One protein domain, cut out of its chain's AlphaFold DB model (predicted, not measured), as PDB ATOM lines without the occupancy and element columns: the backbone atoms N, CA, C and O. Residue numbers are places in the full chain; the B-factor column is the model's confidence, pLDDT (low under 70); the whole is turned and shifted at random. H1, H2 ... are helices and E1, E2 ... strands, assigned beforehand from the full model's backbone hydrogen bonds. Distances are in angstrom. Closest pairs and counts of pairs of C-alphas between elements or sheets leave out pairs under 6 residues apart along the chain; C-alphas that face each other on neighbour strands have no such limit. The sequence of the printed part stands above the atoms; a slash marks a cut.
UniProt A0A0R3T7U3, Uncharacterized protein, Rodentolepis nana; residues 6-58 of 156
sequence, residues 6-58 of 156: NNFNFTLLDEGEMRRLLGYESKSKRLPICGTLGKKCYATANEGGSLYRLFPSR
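This is residues 6 to 58 of the 156 residues of an uncharacterized protein of Rodentolepis nana (UniProt A0A0R3T7U3). A small, twisted and curled sheet of four strands bears one short helix, H1, over one face, while no named element covers the other face. From H1 a long loop, residues 22 to 33, swings out and returns to the sheet's far edge at E2. The printed part has 53 residues, with E1, H1, E2, E3 and E4 along the chain, and under half of them are in named elements. The sheet's order is E1, E4, E3, E2, all antiparallel, and the class is mixed, helices and strands. The whole is compact, with a radius of gyration of the C-alphas of 10.6 A and spans of 34 by 24 by 14 A.

E1, residues 11 to 14, begins at C-alpha 11 (145.346, 196.317, 266.543). E4 is residues 51 to 55, 13.1 A long, and ends at C-alpha 55 (148.503, 202.124, 266.409). E3 is residues 40 to 44, 13.9 A long, and E2 is residues 34 to 37. H1, residues 15 to 21, is 9.8 A long.

The sheet is only just strongly twisted, its C-alphas up to 4.5 A off the best plane. E1 and E4 have N 13 and O 52 at 2.8 A, within hydrogen-bond range. E4 and E3 form a hairpin, with N 53 and O 43 at 2.8 A. E3 and E2 form a hairpin, with N 37 and O 40 at 2.8 A. E2, E3 and E4 are a meander, each strand the antiparallel neighbour of the one before. The edge strands E1 and E2 are apart. H1 is on the sheet at a height of 8.9 A, over E4 and along the strands, at 7 degrees to E4 on the local plane; 2 of its C-alphas fall on E1, only just too few for it to be over E1. The closest C-alphas of H1 and E4 are those of Glu 15 and Leu 51, 5.7 A apart. In H1 every O i to N i+4 pair is within hydrogen-bond range.

The two C-alphas farthest apart are those of Asn 7 and Ser 28, 34.1 A. The link from H1 to E2 is long. The printed part has no cut, and no printed residue is under 70 in pLDDT.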
ATOM      1  N   ASN A   6     139.762 200.691 257.750       76.12
ATOM      2  CA  ASN A   6     140.467 199.402 257.755       76.12
ATOM      3  C   ASN A   6     141.772 199.386 256.937       76.12
ATOM      4  O   ASN A   6     142.524 198.422 257.020       76.12
ATOM      5  N   ASN A   7     142.067 200.441 256.174       85.12
ATOM      6  CA  ASN A   7     143.320 200.566 255.422       85.12
ATOM      7  C   ASN A   7     144.439 201.240 256.246       85.12
ATOM      8  O   ASN A   7     145.538 201.483 255.732       85.12
ATOM      9  N   PHE A   8     144.162 201.573 257.509       91.19
ATOM     10  CA  PHE A   8     145.159 202.008 258.485       91.19
ATOM     11  C   PHE A   8     145.615 200.833 259.341       91.19
ATOM     12  O   PHE A   8     144.834 199.940 259.664       91.19
ATOM     13  N   ASN A   9     146.878 200.863 259.760       92.88
ATOM     14  CA  ASN A   9     147.433 199.806 260.593       92.88
ATOM     15  C   ASN A   9     147.107 200.072 262.066       92.88
ATOM     16  O   ASN A   9     147.611 201.027 262.660       92.88
ATOM     17  N   PHE A  10     146.300 199.206 262.676       95.81
ATOM     18  CA  PHE A  10     146.083 199.170 264.121       95.81
ATOM     19  C   PHE A  10     145.687 197.765 264.578       95.81
ATOM     20  O   PHE A  10     145.161 196.964 263.811       95.81
ATOM     21  N   THR A  11     145.904 197.486 265.858       96.56
ATOM     22  CA  THR A  11     145.346 196.317 266.543       96.56
ATOM     23  C   THR A  11     144.130 196.763 267.342       96.56
ATOM     24  O   THR A  11     144.198 197.780 268.037       96.56
ATOM     25  N   LEU A  12     143.019 196.036 267.239       96.88
ATOM     26  CA  LEU A  12     141.889 196.227 268.144       96.88
ATOM     27  C   LEU A  12     142.157 195.485 269.445       96.88
ATOM     28  O   LEU A  12     142.564 194.329 269.413       96.88
ATOM     29  N   LEU A  13     141.929 196.173 270.554       96.25
ATOM     30  CA  LEU A  13     142.060 195.644 271.901       96.25
ATOM     31  C   LEU A  13     140.767 195.879 272.665       96.25
ATOM     32  O   LEU A  13     140.149 196.941 272.525       96.25
ATOM     33  N   ASP A  14     140.389 194.926 273.502       95.44
ATOM     34  CA  ASP A  14     139.347 195.155 274.492       95.44
ATOM     35  C   ASP A  14     139.858 195.996 275.678       95.44
ATOM     36  O   ASP A  14     141.052 196.279 275.840       95.44
ATOM     37  N   GLU A  15     138.932 196.451 276.520       92.31
ATOM     38  CA  GLU A  15     139.261 197.244 277.703       92.31
ATOM     39  C   GLU A  15     140.201 196.504 278.673       92.31
ATOM     40  O   GLU A  15     141.071 197.127 279.284       92.31
ATOM     41  N   GLY A  16     140.059 195.185 278.823       92.44
ATOM     42  CA  GLY A  16     140.887 194.374 279.714       92.44
ATOM     43  C   GLY A  16     142.332 194.262 279.227       92.44
ATOM     44  O   GLY A  16     143.273 194.420 280.008       92.44
ATOM     45  N   GLU A  17     142.530 194.047 277.930       95.00
ATOM     46  CA  GLU A  17     143.830 194.110 277.265       95.00
ATOM     47  C   GLU A  17     144.468 195.491 277.422       95.00
ATOM     48  O   GLU A  17     145.626 195.587 277.839       95.00
ATOM     49  N   MET A  18     143.706 196.562 277.180       95.00
ATOM     50  CA  MET A  18     144.214 197.924 277.321       95.00
ATOM     51  C   MET A  18     144.588 198.255 278.775       95.00
ATOM     52  O   MET A  18     145.632 198.862 279.016       95.00
ATOM     53  N   ARG A  19     143.798 197.814 279.766       93.50
ATOM     54  CA  ARG A  19     144.118 197.971 281.200       93.50
ATOM     55  C   ARG A  19     145.446 197.317 281.555       93.50
ATOM     56  O   ARG A  19     146.271 197.958 282.203       93.50
ATOM     57  N   ARG A  20     145.670 196.081 281.094       92.75
ATOM     58  CA  ARG A  20     146.934 195.360 281.311       92.75
ATOM     59  C   ARG A  20     148.115 196.112 280.703       92.75
ATOM     60  O   ARG A  20     149.121 196.292 281.379       92.75
ATOM     61  N   LEU A  21     147.973 196.614 279.476       93.50
ATOM     62  CA  LEU A  21     149.021 197.395 278.811       93.50
ATOM     63  C   LEU A  21     149.350 198.712 279.523       93.50
ATOM     64  O   LEU A  21     150.496 199.151 279.493       93.50
ATOM     65  N   LEU A  22     148.357 199.347 280.146       91.56
ATOM     66  CA  LEU A  22     148.534 200.604 280.873       91.56
ATOM     67  C   LEU A  22     148.929 200.412 282.345       91.56
ATOM     68  O   LEU A  22     149.111 201.409 283.042       91.56
ATOM     69  N   GLY A  23     149.026 199.172 282.837       90.50
ATOM     70  CA  GLY A  23     149.314 198.884 284.245       90.50
ATOM     71  C   GLY A  23     148.175 199.263 285.201       90.50
ATOM     72  O   GLY A  23     148.421 199.650 286.339       90.50
ATOM     73  N   TYR A  24     146.918 199.209 284.746       86.81
ATOM     74  CA  TYR A  24     145.753 199.489 285.590       86.81
ATOM     75  C   TYR A  24     145.314 198.210 286.307       86.81
ATOM     76  O   TYR A  24     144.673 197.349 285.709       86.81
ATOM     77  N   GLU A  25     145.618 198.114 287.600       76.44
ATOM     78  CA  GLU A  25     145.287 196.942 288.426       76.44
ATOM     79  C   GLU A  25     143.801 196.871 288.820       76.44
ATOM     80  O   GLU A  25     143.256 195.789 289.020       76.44
ATOM     81  N   SER A  26     143.111 198.017 288.887       73.62
ATOM     82  CA  SER A  26     141.693 198.096 289.268       73.62
ATOM     83  C   SER A  26     140.778 198.419 288.085       73.62
ATOM     84  O   SER A  26     141.060 199.311 287.278       73.62
ATOM     85  N   LYS A  27     139.612 197.757 288.042       73.00
ATOM     86  CA  LYS A  27     138.519 198.052 287.100       73.00
ATOM     87  C   LYS A  27     137.787 199.368 287.400       73.00
ATOM     88  O   LYS A  27     137.130 199.897 286.512       73.00
ATOM     89  N   SER A  28     137.908 199.928 288.608       70.81
ATOM     90  CA  SER A  28     137.148 201.128 289.004       70.81
ATOM     91  C   SER A  28     137.635 202.421 288.347       70.81
ATOM     92  O   SER A  28     136.878 203.382 288.221       70.81
ATOM     93  N   LYS A  29     138.895 202.471 287.902       78.75
ATOM     94  CA  LYS A  29     139.463 203.667 287.274       78.75
ATOM     95  C   LYS A  29     139.118 203.689 285.787       78.75
ATOM     96  O   LYS A  29     139.457 202.747 285.073       78.75
ATOM     97  N   ARG A  30     138.472 204.754 285.306       84.00
ATOM     98  CA  ARG A  30     138.197 204.937 283.873       84.00
ATOM     99  C   ARG A  30     139.516 205.055 283.105       84.00
ATOM    100  O   ARG A  30     140.408 205.794 283.521       84.00
ATOM    101  N   LEU A  31     139.634 204.322 282.000       90.56
ATOM    102  CA  LEU A  31     140.796 204.422 281.124       90.56
ATOM    103  C   LEU A  31     140.804 205.754 280.348       90.56
ATOM    104  O   LEU A  31     139.733 206.275 280.015       90.56
ATOM    105  N   PRO A  32     141.988 206.314 280.032       91.88
ATOM    106  CA  PRO A  32     142.094 207.476 279.159       91.88
ATOM    107  C   PRO A  32     141.552 207.169 277.763       91.88
ATOM    108  O   PRO A  32     141.779 206.091 277.221       91.88
ATOM    109  N   ILE A  33     140.892 208.146 277.139       93.25
ATOM    110  CA  ILE A  33     140.316 207.949 275.806       93.25
ATOM    111  C   ILE A  33     141.390 207.734 274.732       93.25
ATOM    112  O   ILE A  33     141.122 207.067 273.740       93.25
ATOM    113  N   CYS A  34     142.578 208.317 274.879       95.62
ATOM    114  CA  CYS A  34     143.733 208.129 274.005       95.62
ATOM    115  C   CYS A  34     145.019 208.514 274.726       95.62
ATOM    116  O   CYS A  34     144.983 209.200 275.748       95.62
ATOM    117  N   GLY A  35     146.150 208.130 274.147       95.25
ATOM    118  CA  GLY A  35     147.464 208.534 274.620       95.25
ATOM    119  C   GLY A  35     148.590 207.814 273.892       95.25
ATOM    120  O   GLY A  35     148.388 207.167 272.862       95.25
ATOM    121  N   THR A  36     149.788 207.927 274.451       94.94
ATOM    122  CA  THR A  36     151.002 207.267 273.964       94.94
ATOM    123  C   THR A  36     151.385 206.102 274.872       94.94
ATOM    124  O   THR A  36     151.278 206.204 276.092       94.94
ATOM    125  N   LEU A  37     151.877 205.016 274.281       93.06
ATOM    126  CA  LEU A  37     152.442 203.860 274.978       93.06
ATOM    127  C   LEU A  37     153.791 203.517 274.329       93.06
ATOM    128  O   LEU A  37     153.864 202.802 273.326       93.06
ATOM    129  N   GLY A  38     154.871 204.098 274.857       91.12
ATOM    130  CA  GLY A  38     156.183 204.060 274.209       91.12
ATOM    131  C   GLY A  38     156.135 204.716 272.823       91.12
ATOM    132  O   GLY A  38     155.777 205.883 272.698       91.12
ATOM    133  N   LYS A  39     156.471 203.957 271.771       92.25
ATOM    134  CA  LYS A  39     156.406 204.420 270.366       92.25
ATOM    135  C   LYS A  39     155.016 204.280 269.724       92.25
ATOM    136  O   LYS A  39     154.810 204.760 268.609       92.25
ATOM    137  N   LYS A  40     154.083 203.609 270.403       96.19
ATOM    138  CA  LYS A  40     152.714 203.368 269.937       96.19
ATOM    139  C   LYS A  40     151.780 204.470 270.433       96.19
ATOM    140  O   LYS A  40     152.045 205.108 271.451       96.19
ATOM    141  N   CYS A  41     150.654 204.637 269.753       97.19
ATOM    142  CA  CYS A  41     149.556 205.484 270.218       97.19
ATOM    143  C   CYS A  41     148.284 204.655 270.325       97.19
ATOM    144  O   CYS A  41     148.127 203.678 269.599       97.19
ATOM    145  N   TYR A  42     147.363 205.048 271.194       97.12
ATOM    146  CA  TYR A  42     146.074 204.381 271.317       97.12
ATOM    147  C   TYR A  42     144.927 205.381 271.355       97.12
ATOM    148  O   TYR A  42     145.107 206.511 271.805       97.12
ATOM    149  N   ALA A  43     143.746 204.959 270.912       96.69
ATOM    150  CA  ALA A  43     142.501 205.700 271.085       96.69
ATOM    151  C   ALA A  43     141.296 204.761 271.181       96.69
ATOM    152  O   ALA A  43     141.295 203.700 270.564       96.69
ATOM    153  N   THR A  44     140.255 205.165 271.909       95.44
ATOM    154  CA  THR A  44     138.984 204.434 271.963       95.44
ATOM    155  C   THR A  44     138.383 204.289 270.569       95.44
ATOM    156  O   THR A  44     138.405 205.218 269.756       95.44
ATOM    157  N   ALA A  45     137.858 203.098 270.295       92.69
ATOM    158  CA  ALA A  45     137.271 202.740 269.016       92.69
ATOM    159  C   ALA A  45     135.764 203.015 268.945       92.69
ATOM    160  O   ALA A  45     135.218 203.089 267.844       92.69
ATOM    161  N   ASN A  46     135.127 203.173 270.108       89.31
ATOM    162  CA  ASN A  46     133.697 203.366 270.301       89.31
ATOM    163  C   ASN A  46     133.409 204.349 271.453       89.31
ATOM    164  O   ASN A  46     134.277 204.639 272.280       89.31
ATOM    165  N   GLU A  47     132.171 204.843 271.516       82.50
ATOM    166  CA  GLU A  47     131.726 205.815 272.528       82.50
ATOM    167  C   GLU A  47     131.781 205.253 273.954       82.50
ATOM    168  O   GLU A  47     132.186 205.949 274.885       82.50
ATOM    169  N   GLY A  48     131.455 203.965 274.114       81.38
ATOM    170  CA  GLY A  48     131.497 203.276 275.404       81.38
ATOM    171  C   GLY A  48     132.907 203.050 275.954       81.38
ATOM    172  O   GLY A  48     133.050 202.698 277.120       81.38
ATOM    173  N   GLY A  49     133.956 203.251 275.145       84.00
ATOM    174  CA  GLY A  49     135.346 203.066 275.567       84.00
ATOM    175  C   GLY A  49     135.708 201.626 275.939       84.00
ATOM    176  O   GLY A  49     136.680 201.423 276.665       84.00
ATOM    177  N   SER A  50     134.938 200.647 275.454       89.69
ATOM    178  CA  SER A  50     135.179 199.217 275.676       89.69
ATOM    179  C   SER A  50     136.154 198.607 274.668       89.69
ATOM    180  O   SER A  50     136.661 197.510 274.892       89.69
ATOM    181  N   LEU A  51     136.429 199.314 273.568       95.31
ATOM    182  CA  LEU A  51     137.381 198.917 272.537       95.31
ATOM    183  C   LEU A  51     138.397 200.029 272.288       95.31
ATOM    184  O   LEU A  51     138.064 201.216 272.324       95.31
ATOM    185  N   TYR A  52     139.625 199.638 271.969       96.94
ATOM    186  CA  TYR A  52     140.746 200.528 271.686       96.94
ATOM    187  C   TYR A  52     141.422 200.138 270.377       96.94
ATOM    188  O   TYR A  52     141.611 198.964 270.080       96.94
ATOM    189  N   ARG A  53     141.828 201.140 269.599       97.25
ATOM    190  CA  ARG A  53     142.775 200.990 268.492       97.25
ATOM    191  C   ARG A  53     144.167 201.273 269.028       97.25
ATOM    192  O   ARG A  53     144.408 202.378 269.509       97.25
ATOM    193  N   LEU A  54     145.069 200.302 268.928       97.62
ATOM    194  CA  LEU A  54     146.493 200.461 269.199       97.62
ATOM    195  C   LEU A  54     147.243 200.599 267.873       97.62
ATOM    196  O   LEU A  54     147.370 199.646 267.108       97.62
ATOM    197  N   PHE A  55     147.760 201.791 267.616       97.62
ATOM    198  CA  PHE A  55     148.503 202.124 266.409       97.62
ATOM    199  C   PHE A  55     149.988 201.796 266.598       97.62
ATOM    200  O   PHE A  55     150.564 202.129 267.640       97.62
ATOM    201  N   PRO A  56     150.647 201.186 265.598       96.19
ATOM    202  CA  PRO A  56     152.050 200.794 265.695       96.19
ATOM    203  C   PRO A  56     152.997 202.001 265.725       96.19
ATOM    204  O   PRO A  56     154.139 201.866 266.160       96.19
ATOM    205  N   SER A  57     152.534 203.173 265.279       94.88
ATOM    206  CA  SER A  57     153.304 204.414 265.262       94.88
ATOM    207  C   SER A  57     152.409 205.642 265.440       94.88
ATOM    208  O   SER A  57     151.201 205.606 265.186       94.88
ATOM    209  N   ARG A  58     153.029 206.764 265.821       94.69
ATOM    210  CA  ARG A  58     152.392 208.091 265.820       94.69
ATOM    211  C   ARG A  58     151.883 208.486 264.434       94.69
ATOM    212  O   ARG A  58     150.812 209.068 264.331       94.69
TER     213      ARG A  58